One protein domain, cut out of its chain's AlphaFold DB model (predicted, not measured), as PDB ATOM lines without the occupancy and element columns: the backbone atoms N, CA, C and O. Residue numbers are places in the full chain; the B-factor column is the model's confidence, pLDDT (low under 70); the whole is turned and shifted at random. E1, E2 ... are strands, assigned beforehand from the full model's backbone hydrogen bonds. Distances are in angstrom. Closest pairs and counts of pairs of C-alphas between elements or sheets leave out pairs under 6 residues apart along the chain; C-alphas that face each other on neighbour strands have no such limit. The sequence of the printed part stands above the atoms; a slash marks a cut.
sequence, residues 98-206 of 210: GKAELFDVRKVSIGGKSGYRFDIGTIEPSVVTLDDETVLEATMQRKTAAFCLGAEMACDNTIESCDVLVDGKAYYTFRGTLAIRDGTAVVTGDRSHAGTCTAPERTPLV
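AT A GLANCE: This is residues 98 to 206 of the 210 residues of an uncharacterized protein of Kofleriaceae bacterium (UniProt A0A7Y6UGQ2). One long, twisted sheet of seven strands zigzags along the chain and folds back on itself, E1 and E2 partly facing E4 to E7 across the hinge E3. Its last strands turn back towards E4, and the tip of the long hairpin E2 and E3 makes one end of the length. The printed part has 109 residues, all strand by class, with no named helix; the order E1 E2 E3 E4 E5 E6 E7 is antiparallel throughout, a meander, each strand the antiparallel neighbour of the one before. It is only just compact, close to loose, with a radius of gyration of the C-alphas of 15.4 A, and spans 48 by 26 by 20 A.

IN THESE COORDINATES: E1, residues 99 to 110, begins at C-alpha 99 (12.876, 36.515, -5.660) and bends by 68 degrees at residue 107. E2, residues 113 to 130, is 43.9 A long, and E3, residues 134 to 149, 41.8 A. E4, residues 154 to 166, and E5, residues 169 to 181, are 34.3 A each. E6 holds residues 184 to 190; E7, residues 202 to 204, ends at C-alpha 204 (21.413, 55.216, -24.077).

HOW THE PARTS SIT: Edge strand E1 pairs with E2, N 101 and O 121 at 2.8 A. E2 and E3 have N 122 and O 142 at 2.8 A; E3 and E4, N 141 and O 163 at 2.8 A. The pairing of E5 is staggered: it pairs with E4 over its residues 169 to 175, N 164 and O 172 at 2.9 A, and with E6 over its residues 175 to 181, N 179 and O 186 at 2.9 A. E6 and edge strand E7 have N 185 and O 203 at 2.9 A. The closest C-alphas of E4 and E7, Thr 158 and Thr 203, are 6.9 A apart. E1 and E5 are only just apart, closest 8.1 A.

THE WHOLE: The two C-alphas farthest apart, Gly 112 and Glu 133, stand 49.1 A apart. The printed part has no cut. The link E6 to E7, 11 residues, is long; the others are tight. Mean pLDDT of the printed part is 91.8, and no printed residue is under 70.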
ATOM      1  N   GLY A  98      14.249  38.164  -1.192       87.19
ATOM      2  CA  GLY A  98      13.842  38.519  -2.543       87.19
ATOM      3  C   GLY A  98      13.729  37.308  -3.470       87.19
ATOM      4  O   GLY A  98      14.233  36.217  -3.198       87.19
ATOM      5  N   LYS A  99      13.038  37.503  -4.590       90.25
ATOM      6  CA  LYS A  99      12.876  36.515  -5.660       90.25
ATOM      7  C   LYS A  99      13.081  37.191  -7.005       90.25
ATOM      8  O   LYS A  99      12.648  38.327  -7.194       90.25
ATOM      9  N   ALA A 100      13.663  36.460  -7.948       92.00
ATOM     10  CA  ALA A 100      13.748  36.869  -9.341       92.00
ATOM     11  C   ALA A 100      13.187  35.784 -10.263       92.00
ATOM     12  O   ALA A 100      13.358  34.590 -10.020       92.00
ATOM     13  N   GLU A 101      12.547  36.213 -11.343       92.12
ATOM     14  CA  GLU A 101      12.042  35.361 -12.412       92.12
ATOM     15  C   GLU A 101      12.535  35.894 -13.757       92.12
ATOM     16  O   GLU A 101      12.375  37.072 -14.071       92.12
ATOM     17  N   LEU A 102      13.128  35.023 -14.570       93.50
ATOM     18  CA  LEU A 102      13.460  35.350 -15.952       93.50
ATOM     19  C   LEU A 102      12.236  35.099 -16.838       93.50
ATOM     20  O   LEU A 102      11.859  33.947 -17.051       93.50
ATOM     21  N   PHE A 103      11.683  36.157 -17.428       94.69
ATOM     22  CA  PHE A 103      10.591  36.045 -18.395       94.69
ATOM     23  C   PHE A 103      11.101  35.708 -19.792       94.69
ATOM     24  O   PHE A 103      10.582  34.804 -20.448       94.69
ATOM     25  N   ASP A 104      12.127  36.426 -20.252       94.69
ATOM     26  CA  ASP A 104      12.686  36.223 -21.583       94.69
ATOM     27  C   ASP A 104      14.191  36.486 -21.632       94.69
ATOM     28  O   ASP A 104      14.743  37.281 -20.873       94.69
ATOM     29  N   VAL A 105      14.853  35.809 -22.566       93.62
ATOM     30  CA  VAL A 105      16.221  36.109 -22.973       93.62
ATOM     31  C   VAL A 105      16.340  35.906 -24.471       93.62
ATOM     32  O   VAL A 105      15.983  34.850 -24.998       93.62
ATOM     33  N   ARG A 106      16.868  36.914 -25.164       93.44
ATOM     34  CA  ARG A 106      17.007  36.882 -26.621       93.44
ATOM     35  C   ARG A 106      18.216  37.660 -27.102       93.44
ATOM     36  O   ARG A 106      18.626  38.643 -26.486       93.44
ATOM     37  N   LYS A 107      18.759  37.246 -28.245       92.50
ATOM     38  CA  LYS A 107      19.747  38.042 -28.977       92.50
ATOM     39  C   LYS A 107      19.118  39.326 -29.500       92.50
ATOM     40  O   LYS A 107      17.984  39.328 -29.975       92.50
ATOM     41  N   VAL A 108      19.888  40.403 -29.455       93.62
ATOM     42  CA  VAL A 108      19.510  41.706 -30.008       93.62
ATOM     43  C   VAL A 108      20.689  42.322 -30.755       93.62
ATOM     44  O   VAL A 108      21.848  42.024 -30.467       93.62
ATOM     45  N   SER A 109      20.386  43.189 -31.720       93.75
ATOM     46  CA  SER A 109      21.367  44.047 -32.384       93.75
ATOM     47  C   SER A 109      20.857  45.481 -32.337       93.75
ATOM     48  O   SER A 109      19.769  45.771 -32.833       93.75
ATOM     49  N   ILE A 110      21.605  46.360 -31.675       92.94
ATOM     50  CA  ILE A 110      21.204  47.739 -31.389       92.94
ATOM     51  C   ILE A 110      22.383  48.651 -31.725       92.94
ATOM     52  O   ILE A 110      23.485  48.464 -31.214       92.94
ATOM     53  N   GLY A 111      22.173  49.615 -32.627       90.06
ATOM     54  CA  GLY A 111      23.233  50.530 -33.073       90.06
ATOM     55  C   GLY A 111      24.469  49.812 -33.635       90.06
ATOM     56  O   GLY A 111      25.592  50.234 -33.385       90.06
ATOM     57  N   GLY A 112      24.275  48.680 -34.323       90.50
ATOM     58  CA  GLY A 112      25.361  47.859 -34.876       90.50
ATOM     59  C   GLY A 112      26.097  46.973 -33.862       90.50
ATOM     60  O   GLY A 112      26.929  46.162 -34.265       90.50
ATOM     61  N   LYS A 113      25.788  47.067 -32.562       90.88
ATOM     62  CA  LYS A 113      26.333  46.180 -31.528       90.88
ATOM     63  C   LYS A 113      25.390  44.999 -31.308       90.88
ATOM     64  O   LYS A 113      24.209  45.187 -31.026       90.88
ATOM     65  N   SER A 114      25.920  43.783 -31.421       91.50
ATOM     66  CA  SER A 114      25.201  42.561 -31.040       91.50
ATOM     67  C   SER A 114      25.329  42.302 -29.542       91.50
ATOM     68  O   SER A 114      26.315  42.704 -28.921       91.50
ATOM     69  N   GLY A 115      24.347  41.612 -28.974       92.31
ATOM     70  CA  GLY A 115      24.341  41.247 -27.565       92.31
ATOM     71  C   GLY A 115      23.068  40.516 -27.164       92.31
ATOM     72  O   GLY A 115      22.424  39.872 -27.998       92.31
ATOM     73  N   TYR A 116      22.693  40.638 -25.894       93.44
ATOM     74  CA  TYR A 116      21.529  39.968 -25.320       93.44
ATOM     75  C   TYR A 116      20.617  40.957 -24.597       93.44
ATOM     76  O   TYR A 116      21.085  41.900 -23.959       93.44
ATOM     77  N   ARG A 117      19.308  40.715 -24.692       95.06
ATOM     78  CA  ARG A 117      18.292  41.327 -23.838       95.06
ATOM     79  C   ARG A 117      17.774  40.282 -22.859       95.06
ATOM     80  O   ARG A 117      17.430  39.181 -23.288       95.06
ATOM     81  N   PHE A 118      17.668  40.661 -21.592       95.19
ATOM     82  CA  PHE A 118      17.060  39.870 -20.526       95.19
ATOM     83  C   PHE A 118      15.858  40.627 -19.974       95.19
ATOM     84  O   PHE A 118      15.996  41.791 -19.614       95.19
ATOM     85  N   ASP A 119      14.702  39.978 -19.893       96.44
ATOM     86  CA  ASP A 119      13.511  40.531 -19.249       96.44
ATOM     87  C   ASP A 119      13.295  39.789 -17.925       96.44
ATOM     88  O   ASP A 119      13.047  38.581 -17.923       96.44
ATOM     89  N   ILE A 120      13.419  40.496 -16.800       95.94
ATOM     90  CA  ILE A 120      13.413  39.919 -15.446       95.94
ATOM     91  C   ILE A 120      12.337  40.578 -14.595       95.94
ATOM     92  O   ILE A 120      12.196  41.800 -14.592       95.94
ATOM     93  N   GLY A 121      11.599  39.763 -13.851       96.56
ATOM     94  CA  GLY A 121      10.749  40.186 -12.748       96.56
ATOM     95  C   GLY A 121      11.470  40.011 -11.419       96.56
ATOM     96  O   GLY A 121      12.106  38.983 -11.206       96.56
ATOM     97  N   THR A 122      11.360  40.975 -10.514       95.31
ATOM     98  CA  THR A 122      11.830  40.850  -9.133       95.31
ATOM     99  C   THR A 122      10.716  41.156  -8.154       95.31
ATOM    100  O   THR A 122       9.867  42.007  -8.415       95.31
ATOM    101  N   ILE A 123      10.739  40.468  -7.017       95.38
ATOM    102  CA  ILE A 123       9.920  40.759  -5.843       95.38
ATOM    103  C   ILE A 123      10.880  40.842  -4.665       95.38
ATOM    104  O   ILE A 123      11.521  39.848  -4.337       95.38
ATOM    105  N   GLU A 124      11.013  42.012  -4.057       93.75
ATOM    106  CA  GLU A 124      12.023  42.280  -3.033       93.75
ATOM    107  C   GLU A 124      11.383  42.977  -1.825       93.75
ATOM    108  O   GLU A 124      10.505  43.832  -2.008       93.75
ATOM    109  N   PRO A 125      11.804  42.648  -0.590       93.69
ATOM    110  CA  PRO A 125      11.485  43.466   0.572       93.69
ATOM    111  C   PRO A 125      11.948  44.908   0.354       93.69
ATOM    112  O   PRO A 125      13.013  45.163  -0.211       93.69
ATOM    113  N   SER A 126      11.139  45.862   0.792       94.38
ATOM    114  CA  SER A 126      11.416  47.287   0.671       94.38
ATOM    115  C   SER A 126      10.805  48.039   1.850       94.38
ATOM    116  O   SER A 126      10.190  47.448   2.736       94.38
ATOM    117  N   VAL A 127      10.972  49.354   1.858       94.12
ATOM    118  CA  VAL A 127      10.344  50.245   2.830       94.12
ATOM    119  C   VAL A 127       9.840  51.494   2.124       94.12
ATOM    120  O   VAL A 127      10.423  51.937   1.130       94.12
ATOM    121  N   VAL A 128       8.761  52.072   2.638       93.81
ATOM    122  CA  VAL A 128       8.308  53.411   2.258       93.81
ATOM    123  C   VAL A 128       8.306  54.302   3.486       93.81
ATOM    124  O   VAL A 128       7.911  53.868   4.565       93.81
ATOM    125  N   THR A 129       8.736  55.546   3.322       92.25
ATOM    126  CA  THR A 129       8.654  56.557   4.376       92.25
ATOM    127  C   THR A 129       7.448  57.445   4.092       92.25
ATOM    128  O   THR A 129       7.370  58.060   3.026       92.25
ATOM    129  N   LEU A 130       6.486  57.473   5.011       86.38
ATOM    130  CA  LEU A 130       5.482  58.532   5.091       86.38
ATOM    131  C   LEU A 130       6.092  59.689   5.878       86.38
ATOM    132  O   LEU A 130       6.974  59.442   6.692       86.38
ATOM    133  N   ASP A 131       5.650  60.916   5.594       87.19
ATOM    134  CA  ASP A 131       5.923  62.123   6.395       87.19
ATOM    135  C   ASP A 131       7.369  62.356   6.876       87.19
ATOM    136  O   ASP A 131       7.588  63.064   7.850       87.19
ATOM    137  N   ASP A 132       8.355  61.795   6.170       85.19
ATOM    138  CA  ASP A 132       9.775  61.763   6.543       85.19
ATOM    139  C   ASP A 132      10.086  61.115   7.916       85.19
ATOM    140  O   ASP A 132      11.249  61.075   8.325       85.19
ATOM    141  N   GLU A 133       9.091  60.534   8.597       91.56
ATOM    142  CA  GLU A 133       9.224  59.955   9.939       91.56
ATOM    143  C   GLU A 133       8.723  58.507  10.007       91.56
ATOM    144  O   GLU A 133       9.383  57.639  10.590       91.56
ATOM    145  N   THR A 134       7.576  58.206   9.394       93.88
ATOM    146  CA  THR A 134       6.942  56.892   9.535       93.88
ATOM    147  C   THR A 134       7.429  55.916   8.468       93.88
ATOM    148  O   THR A 134       7.036  55.992   7.307       93.88
ATOM    149  N   VAL A 135       8.248  54.936   8.858       95.19
ATOM    150  CA  VAL A 135       8.712  53.870   7.955       95.19
ATOM    151  C   VAL A 135       7.745  52.689   7.986       95.19
ATOM    152  O   VAL A 135       7.519  52.091   9.038       95.19
ATOM    153  N   LEU A 136       7.202  52.327   6.825       95.88
ATOM    154  CA  LEU A 136       6.358  51.152   6.639       95.88
ATOM    155  C   LEU A 136       7.094  50.088   5.831       95.88
ATOM    156  O   LEU A 136       7.743  50.393   4.826       95.88
ATOM    157  N   GLU A 137       6.951  48.832   6.248       96.81
ATOM    158  CA  GLU A 137       7.399  47.694   5.452       96.81
ATOM    159  C   GLU A 137       6.610  47.628   4.145       96.81
ATOM    160  O   GLU A 137       5.394  47.835   4.099       96.81
ATOM    161  N   ALA A 138       7.323  47.335   3.066       96.81
ATOM    162  CA  ALA A 138       6.745  47.251   1.743       96.81
ATOM    163  C   ALA A 138       7.325  46.072   0.961       96.81
ATOM    164  O   ALA A 138       8.371  45.511   1.280       96.81
ATOM    165  N   THR A 139       6.643  45.705  -0.116       96.88
ATOM    166  CA  THR A 139       7.156  44.779  -1.128       96.88
ATOM    167  C   THR A 139       7.288  45.522  -2.443       96.88
ATOM    168  O   THR A 139       6.302  46.052  -2.951       96.88
ATOM    169  N   MET A 140       8.485  45.543  -3.017       96.19
ATOM    170  CA  MET A 140       8.710  46.087  -4.350       96.19
ATOM    171  C   MET A 140       8.624  44.965  -5.380       96.19
ATOM    172  O   MET A 140       9.378  43.999  -5.318       96.19
ATOM    173  N   GLN A 141       7.722  45.109  -6.344       97.00
ATOM    174  CA  GLN A 141       7.660  44.270  -7.534       97.00
ATOM    175  C   GLN A 141       8.150  45.077  -8.724       97.00
ATOM    176  O   GLN A 141       7.703  46.201  -8.932       97.00
ATOM    177  N   ARG A 142       9.061  44.536  -9.525       96.25
ATOM    178  CA  ARG A 142       9.663  45.276 -10.635       96.25
ATOM    179  C   ARG A 142       9.859  44.378 -11.840       96.25
ATOM    180  O   ARG A 142      10.264  43.235 -11.696       96.25
ATOM    181  N   LYS A 143       9.614  44.916 -13.033       96.88
ATOM    182  CA  LYS A 143      10.026  44.313 -14.298       96.88
ATOM    183  C   LYS A 143      11.117  45.169 -14.918       96.88
ATOM    184  O   LYS A 143      10.913  46.365 -15.130       96.88
ATOM    185  N   THR A 144      12.248  44.553 -15.224       96.19
ATOM    186  CA  THR A 144      13.424  45.212 -15.786       96.19
ATOM    187  C   THR A 144      13.833  44.520 -17.077       96.19
ATOM    188  O   THR A 144      13.918  43.294 -17.124       96.19
ATOM    189  N   ALA A 145      14.141  45.314 -18.097       96.75
ATOM    190  CA  ALA A 145      14.860  44.873 -19.280       96.75
ATOM    191  C   ALA A 145      16.341  45.255 -19.143       96.75
ATOM    192  O   ALA A 145      16.662  46.434 -18.986       96.75
ATOM    193  N   ALA A 146      17.234  44.273 -19.210       95.25
ATOM    194  CA  ALA A 146      18.681  44.462 -19.243       95.25
ATOM    195  C   ALA A 146      19.207  44.251 -20.666       95.25
ATOM    196  O   ALA A 146      18.839  43.272 -21.316       95.25
ATOM    197  N   PHE A 147      20.078  45.136 -21.145       94.62
ATOM    198  CA  PHE A 147      20.697  45.078 -22.469       94.62
ATOM    199  C   PHE A 147      22.207  44.991 -22.328       94.62
ATOM    200  O   PHE A 147      22.848  45.986 -22.015       94.62
ATOM    201  N   CYS A 148      22.773  43.822 -22.603       92.50
ATOM    202  CA  CYS A 148      24.210  43.582 -22.549       92.50
ATOM    203  C   CYS A 148      24.755  43.557 -23.971       92.50
ATOM    204  O   CYS A 148      24.520  42.589 -24.700       92.50
ATOM    205  N   LEU A 149      25.409  44.641 -24.393       91.38
ATOM    206  CA  LEU A 149      25.793  44.868 -25.789       91.38
ATOM    207  C   LEU A 149      27.311  44.982 -25.964       91.38
ATOM    208  O   LEU A 149      28.027  45.520 -25.123       91.38
ATOM    209  N   GLY A 150      27.800  44.553 -27.128       87.19
ATOM    210  CA  GLY A 150      29.207  44.689 -27.507       87.19
ATOM    211  C   GLY A 150      30.124  43.635 -26.880       87.19
ATOM    212  O   GLY A 150      29.678  42.661 -26.286       87.19
ATOM    213  N   ALA A 151      31.435  43.809 -27.065       76.19
ATOM    214  CA  ALA A 151      32.436  42.817 -26.657       76.19
ATOM    215  C   ALA A 151      32.722  42.814 -25.148       76.19
ATOM    216  O   ALA A 151      33.099  41.781 -24.600       76.19
ATOM    217  N   GLU A 152      32.556  43.965 -24.495       71.81
ATOM    218  CA  GLU A 152      32.713  44.117 -23.044       71.81
ATOM    219  C   GLU A 152      31.466  43.661 -22.283       71.81
ATOM    220  O   GLU A 152      31.541  43.435 -21.082       71.81
ATOM    221  N   MET A 153      30.336  43.505 -22.990       71.50
ATOM    222  CA  MET A 153      29.040  43.117 -22.431       71.50
ATOM    223  C   MET A 153      28.612  43.994 -21.245       71.50
ATOM    224  O   MET A 153      27.964  43.516 -20.321       71.50
ATOM    225  N   ALA A 154      28.941  45.290 -21.276       78.12
ATOM    226  CA  ALA A 154      28.369  46.246 -20.337       78.12
ATOM    227  C   ALA A 154      26.841  46.236 -20.488       78.12
ATOM    228  O   ALA A 154      26.323  46.276 -21.611       78.12
ATOM    229  N   CYS A 155      26.139  46.127 -19.361       89.38
ATOM    230  CA  CYS A 155      24.695  45.977 -19.346       89.38
ATOM    231  C   CYS A 155      24.013  47.244 -18.851       89.38
ATOM    232  O   CYS A 155      24.245  47.677 -17.724       89.38
ATOM    233  N   ASP A 156      23.114  47.776 -19.670       92.12
ATOM    234  CA  ASP A 156      22.220  48.860 -19.284       92.12
ATOM    235  C   ASP A 156      20.856  48.292 -18.900       92.12
ATOM    236  O   ASP A 156      20.277  47.474 -19.618       92.12
ATOM    237  N   ASN A 157      20.320  48.739 -17.767       92.50
ATOM    238  CA  ASN A 157      19.037  48.277 -17.250       92.50
ATOM    239  C   ASN A 157      17.972  49.352 -17.425       92.50
ATOM    240  O   ASN A 157      18.230  50.548 -17.298       92.50
ATOM    241  N   THR A 158      16.749  48.930 -17.703       94.25
ATOM    242  CA  THR A 158      15.613  49.825 -17.886       94.25
ATOM    243  C   THR A 158      14.377  49.212 -17.244       94.25
ATOM    244  O   THR A 158      13.991  48.091 -17.566       94.25
ATOM    245  N   ILE A 159      13.759  49.942 -16.317       95.19
ATOM    246  CA  ILE A 159      12.561  49.480 -15.611       95.19
ATOM    247  C   ILE A 159      11.356  49.671 -16.534       95.19
ATOM    248  O   ILE A 159      11.073  50.784 -16.971       95.19
ATOM    249  N   GLU A 160      10.651  48.582 -16.826       95.19
ATOM    250  CA  GLU A 160       9.428  48.578 -17.632       95.19
ATOM    251  C   GLU A 160       8.188  48.770 -16.755       95.19
ATOM    252  O   GLU A 160       7.250  49.453 -17.148       95.19
ATOM    253  N   SER A 161       8.177  48.204 -15.550       96.12
ATOM    254  CA  SER A 161       7.098  48.406 -14.582       96.12
ATOM    255  C   SER A 161       7.604  48.260 -13.156       96.12
ATOM    256  O   SER A 161       8.573  47.544 -12.905       96.12
ATOM    257  N   CYS A 162       6.935  48.917 -12.217       96.75
ATOM    258  CA  CYS A 162       7.229  48.795 -10.796       96.75
ATOM    259  C   CYS A 162       5.963  49.024  -9.970       96.75
ATOM    260  O   CYS A 162       5.143  49.870 -10.322       96.75
ATOM    261  N   ASP A 163       5.807  48.258  -8.899       96.81
ATOM    262  CA  ASP A 163       4.841  48.486  -7.835       96.81
ATOM    263  C   ASP A 163       5.555  48.445  -6.498       96.81
ATOM    264  O   ASP A 163       6.368  47.555  -6.254       96.81
ATOM    265  N   VAL A 164       5.198  49.362  -5.610       97.00
ATOM    266  CA  VAL A 164       5.543  49.250  -4.195       97.00
ATOM    267  C   VAL A 164       4.258  49.015  -3.432       97.00
ATOM    268  O   VAL A 164       3.344  49.837  -3.492       97.00
ATOM    269  N   LEU A 165       4.176  47.871  -2.764       97.19
ATOM    270  CA  LEU A 165       2.988  47.399  -2.073       97.19
ATOM    271  C   LEU A 165       3.159  47.547  -0.561       97.19
ATOM    272  O   LEU A 165       4.131  47.034  -0.018       97.19
ATOM    273  N   VAL A 166       2.188  48.162   0.111       96.75
ATOM    274  CA  VAL A 166       2.056  48.174   1.578       96.75
ATOM    275  C   VAL A 166       0.785  47.408   1.919       96.75
ATOM    276  O   VAL A 166      -0.272  47.697   1.358       96.75
ATOM    277  N   ASP A 167       0.887  46.374   2.758       95.62
ATOM    278  CA  ASP A 167      -0.225  45.458   3.071       95.62
ATOM    279  C   ASP A 167      -0.944  44.917   1.815       95.62
ATOM    280  O   ASP A 167      -2.171  44.810   1.749       95.62
ATOM    281  N   GLY A 168      -0.168  44.629   0.763       94.88
ATOM    282  CA  GLY A 168      -0.668  44.132  -0.525       94.88
ATOM    283  C   GLY A 168      -1.357  45.177  -1.412       94.88
ATOM    284  O   GLY A 168      -1.821  44.832  -2.497       94.88
ATOM    285  N   LYS A 169      -1.418  46.449  -0.997       96.38
ATOM    286  CA  LYS A 169      -2.008  47.548  -1.777       96.38
ATOM    287  C   LYS A 169      -0.927  48.383  -2.443       96.38
ATOM    288  O   LYS A 169       0.058  48.738  -1.805       96.38
ATOM    289  N   ALA A 170      -1.134  48.727  -3.712       95.00
ATOM    290  CA  ALA A 170      -0.217  49.590  -4.447       95.00
ATOM    291  C   ALA A 170      -0.170  50.991  -3.823       95.00
ATOM    292  O   ALA A 170      -1.175  51.698  -3.788       95.00
ATOM    293  N   TYR A 171       1.011  51.357  -3.337       94.44
ATOM    294  CA  TYR A 171       1.332  52.675  -2.808       94.44
ATOM    295  C   TYR A 171       2.005  53.537  -3.881       94.44
ATOM    296  O   TYR A 171       1.600  54.671  -4.123       94.44
ATOM    297  N   TYR A 172       2.966  52.953  -4.600       95.12
ATOM    298  CA  TYR A 172       3.530  53.521  -5.821       95.12
ATOM    299  C   TYR A 172       3.324  52.571  -6.986       95.12
ATOM    300  O   TYR A 172       3.402  51.353  -6.818       95.12
ATOM    301  N   THR A 173       3.092  53.128  -8.173       95.12
ATOM    302  CA  THR A 173       2.973  52.336  -9.391       95.12
ATOM    303  C   THR A 173       3.553  53.056 -10.598       95.12
ATOM    304  O   THR A 173       3.405  54.263 -10.784       95.12
ATOM    305  N   PHE A 174       4.216  52.275 -11.438       94.69
ATOM    306  CA  PHE A 174       4.698  52.676 -12.743       94.69
ATOM    307  C   PHE A 174       4.398  51.567 -13.751       94.69
ATOM    308  O   PHE A 174       4.690  50.385 -13.518       94.69
ATOM    309  N   ARG A 175       3.820  51.953 -14.890       94.19
ATOM    310  CA  ARG A 175       3.525  51.061 -16.015       94.19
ATOM    311  C   ARG A 175       4.045  51.682 -17.296       94.19
ATOM    312  O   ARG A 175       3.442  52.602 -17.843       94.19
ATOM    313  N   GLY A 176       5.178  51.173 -17.750       93.44
ATOM    314  CA  GLY A 176       5.847  51.591 -18.963       93.44
ATOM    315  C   GLY A 176       5.707  50.585 -20.098       93.44
ATOM    316  O   GLY A 176       5.449  49.399 -19.914       93.44
ATOM    317  N   THR A 177       5.912  51.088 -21.307       95.06
ATOM    318  CA  THR A 177       6.166  50.307 -22.513       95.06
ATOM    319  C   THR A 177       7.558  50.658 -23.008       95.06
ATOM    320  O   THR A 177       7.866  51.834 -23.206       95.06
ATOM    321  N   LEU A 178       8.394  49.641 -23.203       95.44
ATOM    322  CA  LEU A 178       9.749  49.803 -23.712       95.44
ATOM    323  C   LEU A 178       9.779  49.727 -25.238       95.44
ATOM    324  O   LEU A 178       9.350  48.743 -25.839       95.44
ATOM    325  N   ALA A 179      10.379  50.737 -25.858       95.75
ATOM    326  CA  ALA A 179      10.739  50.749 -27.267       95.75
ATOM    327  C   ALA A 179      12.237  51.032 -27.428       95.75
ATOM    328  O   ALA A 179      12.826  51.755 -26.631       95.75
ATOM    329  N   ILE A 180      12.849  50.506 -28.490       94.81
ATOM    330  CA  ILE A 180      14.218  50.871 -28.878       94.81
ATOM    331  C   ILE A 180      14.146  51.836 -30.056       94.81
ATOM    332  O   ILE A 180      13.509  51.530 -31.063       94.81
ATOM    333  N   ARG A 181      14.785  53.002 -29.932       94.00
ATOM    334  CA  ARG A 181      14.863  54.027 -30.985       94.00
ATOM    335  C   ARG A 181      16.283  54.556 -31.066       94.00
ATOM    336  O   ARG A 181      16.816  54.992 -30.053       94.00
ATOM    337  N   ASP A 182      16.896  54.475 -32.244       91.19
ATOM    338  CA  ASP A 182      18.225  55.040 -32.518       91.19
ATOM    339  C   ASP A 182      19.287  54.660 -31.467       91.19
ATOM    340  O   ASP A 182      20.026  55.495 -30.954       91.19
ATOM    341  N   GLY A 183      19.324  53.382 -31.073       90.62
ATOM    342  CA  GLY A 183      20.280  52.898 -30.070       90.62
ATOM    343  C   GLY A 183      19.948  53.255 -28.613       90.62
ATOM    344  O   GLY A 183      20.767  53.030 -27.727       90.62
ATOM    345  N   THR A 184      18.762  53.802 -28.352       92.50
ATOM    346  CA  THR A 184      18.297  54.221 -27.024       92.50
ATOM    347  C   THR A 184      17.077  53.404 -26.609       92.50
ATOM    348  O   THR A 184      16.132  53.253 -27.386       92.50
ATOM    349  N   ALA A 185      17.073  52.899 -25.375       93.12
ATOM    350  CA  ALA A 185      15.872  52.382 -24.735       93.12
ATOM    351  C   ALA A 185      15.003  53.557 -24.287       93.12
ATOM    352  O   ALA A 185      15.455  54.426 -23.545       93.12
ATOM    353  N   VAL A 186      13.761  53.591 -24.758       95.25
ATOM    354  CA  VAL A 186      12.773  54.616 -24.430       95.25
ATOM    355  C   VAL A 186      11.612  53.948 -23.718       95.25
ATOM    356  O   VAL A 186      10.966  53.071 -24.295       95.25
ATOM    357  N   VAL A 187      11.328  54.378 -22.491       94.31
ATOM    358  CA  VAL A 187      10.168  53.900 -21.732       94.31
ATOM    359  C   VAL A 187       9.137  55.001 -21.611       94.31
ATOM    360  O   VAL A 187       9.356  56.008 -20.937       94.31
ATOM    361  N   THR A 188       7.983  54.772 -22.225       93.81
ATOM    362  CA  THR A 188       6.815  55.651 -22.123       93.81
ATOM    363  C   THR A 188       5.774  55.029 -21.211       93.81
ATOM    364  O   THR A 188       5.506  53.836 -21.334       93.81
ATOM    365  N   GLY A 189       5.152  55.813 -20.337       90.50
ATOM    366  CA  GLY A 189       4.139  55.316 -19.411       90.50
ATOM    367  C   GLY A 189       3.666  56.389 -18.445       90.50
ATOM    368  O   GLY A 189       4.269  57.461 -18.373       90.50
ATOM    369  N   ASP A 190       2.604  56.089 -17.702       86.75
ATOM    370  CA  ASP A 190       2.136  56.964 -16.629       86.75
ATOM    371  C   ASP A 190       3.102  56.901 -15.440       86.75
ATOM    372  O   ASP A 190       3.433  55.824 -14.938       86.75
ATOM    373  N   ARG A 191       3.572  58.078 -15.022       86.50
ATOM    374  CA  ARG A 191       4.540  58.291 -13.937       86.50
ATOM    375  C   ARG A 191       3.955  59.101 -12.784       86.50
ATOM    376  O   ARG A 191       4.667  59.357 -11.817       86.50
ATOM    377  N   SER A 192       2.688  59.506 -12.878       84.06
ATOM    378  CA  SER A 192       2.028  60.389 -11.908       84.06
ATOM    379  C   SER A 192       2.084  59.863 -10.470       84.06
ATOM    380  O   SER A 192       2.122  60.656  -9.536       84.06
ATOM    381  N   HIS A 193       2.176  58.540 -10.300       89.00
ATOM    382  CA  HIS A 193       2.238  57.856  -9.005       89.00
ATOM    383  C   HIS A 193       3.499  56.991  -8.851       89.00
ATOM    384  O   HIS A 193       3.507  56.025  -8.088       89.00
ATOM    385  N   ALA A 194       4.572  57.313  -9.584       84.38
ATOM    386  CA  ALA A 194       5.777  56.490  -9.577       84.38
ATOM    387  C   ALA A 194       6.532  56.562  -8.241       84.38
ATOM    388  O   ALA A 194       7.061  55.549  -7.807       84.38
ATOM    389  N   GLY A 195       6.594  57.716  -7.565       88.12
ATOM    390  CA  GLY A 195       7.354  57.851  -6.313       88.12
ATOM    391  C   GLY A 195       8.784  57.306  -6.442       88.12
ATOM    392  O   GLY A 195       9.565  57.789  -7.257       88.12
ATOM    393  N   THR A 196       9.115  56.257  -5.683       85.00
ATOM    394  CA  THR A 196      10.423  55.569  -5.761       85.00
ATOM    395  C   THR A 196      10.585  54.652  -6.992       85.00
ATOM    396  O   THR A 196      11.698  54.310  -7.380       85.00
ATOM    397  N   CYS A 197       9.499  54.310  -7.692       86.50
ATOM    398  CA  CYS A 197       9.499  53.556  -8.955       86.50
ATOM    399  C   CYS A 197       9.966  54.387 -10.173       86.50
ATOM    400  O   CYS A 197       9.498  54.172 -11.295       86.50
ATOM    401  N   THR A 198      10.851  55.368  -9.995       79.50
ATOM    402  CA  THR A 198      11.311  56.202 -11.110       79.50
ATOM    403  C   THR A 198      12.360  55.478 -11.949       79.50
ATOM    404  O   THR A 198      13.345  54.938 -11.454       79.50
ATOM    405  N   ALA A 199      12.144  55.482 -13.261       74.75
ATOM    406  CA  ALA A 199      13.086  54.988 -14.259       74.75
ATOM    407  C   ALA A 199      13.472  56.143 -15.189       74.75
ATOM    408  O   ALA A 199      12.599  56.959 -15.502       74.75
ATOM    409  N   PRO A 200      14.705  56.233 -15.704       82.38
ATOM    410  CA  PRO A 200      15.002  57.161 -16.792       82.38
ATOM    411  C   PRO A 200      14.020  56.949 -17.955       82.38
ATOM    412  O   PRO A 200      13.698  55.818 -18.310       82.38
ATOM    413  N   GLU A 201      13.494  58.025 -18.547       89.69
ATOM    414  CA  GLU A 201      12.676  57.913 -19.772       89.69
ATOM    415  C   GLU A 201      13.489  57.388 -20.950       89.69
ATOM    416  O   GLU A 201      12.951  56.759 -21.862       89.69
ATOM    417  N   ARG A 202      14.789  57.680 -20.929       91.38
ATOM    418  CA  ARG A 202      15.746  57.344 -21.968       91.38
ATOM    419  C   ARG A 202      17.010  56.793 -21.334       91.38
ATOM    420  O   ARG A 202      17.640  57.478 -20.532       91.38
ATOM    421  N   THR A 203      17.401  55.608 -21.775       90.12
ATOM    422  CA  THR A 203      18.662  54.967 -21.408       90.12
ATOM    423  C   THR A 203      19.450  54.731 -22.694       90.12
ATOM    424  O   THR A 203      19.042  53.900 -23.514       90.12
ATOM    425  N   PRO A 204      20.529  55.491 -22.950       88.81
ATOM    426  CA  PRO A 204      21.413  55.216 -24.077       88.81
ATOM    427  C   PRO A 204      22.007  53.814 -23.916       88.81
ATOM    428  O   PRO A 204      22.677  53.566 -22.925       88.81
ATOM    429  N   LEU A 205      21.772  52.914 -24.874       86.94
ATOM    430  CA  LEU A 205      22.303  51.538 -24.826       86.94
ATOM    431  C   LEU A 205      23.653  51.414 -25.537       86.94
ATOM    432  O   LEU A 205      24.345  50.404 -25.476       86.94
ATOM    433  N   VAL A 206      24.009  52.447 -26.292       79.75
ATOM    434  CA  VAL A 206      25.264  52.537 -27.023       79.75
ATOM    435  C   VAL A 206      26.000  53.755 -26.492       79.75
ATOM    436  O   VAL A 206      26.135  54.771 -27.168       79.75
TER     437      VAL A 206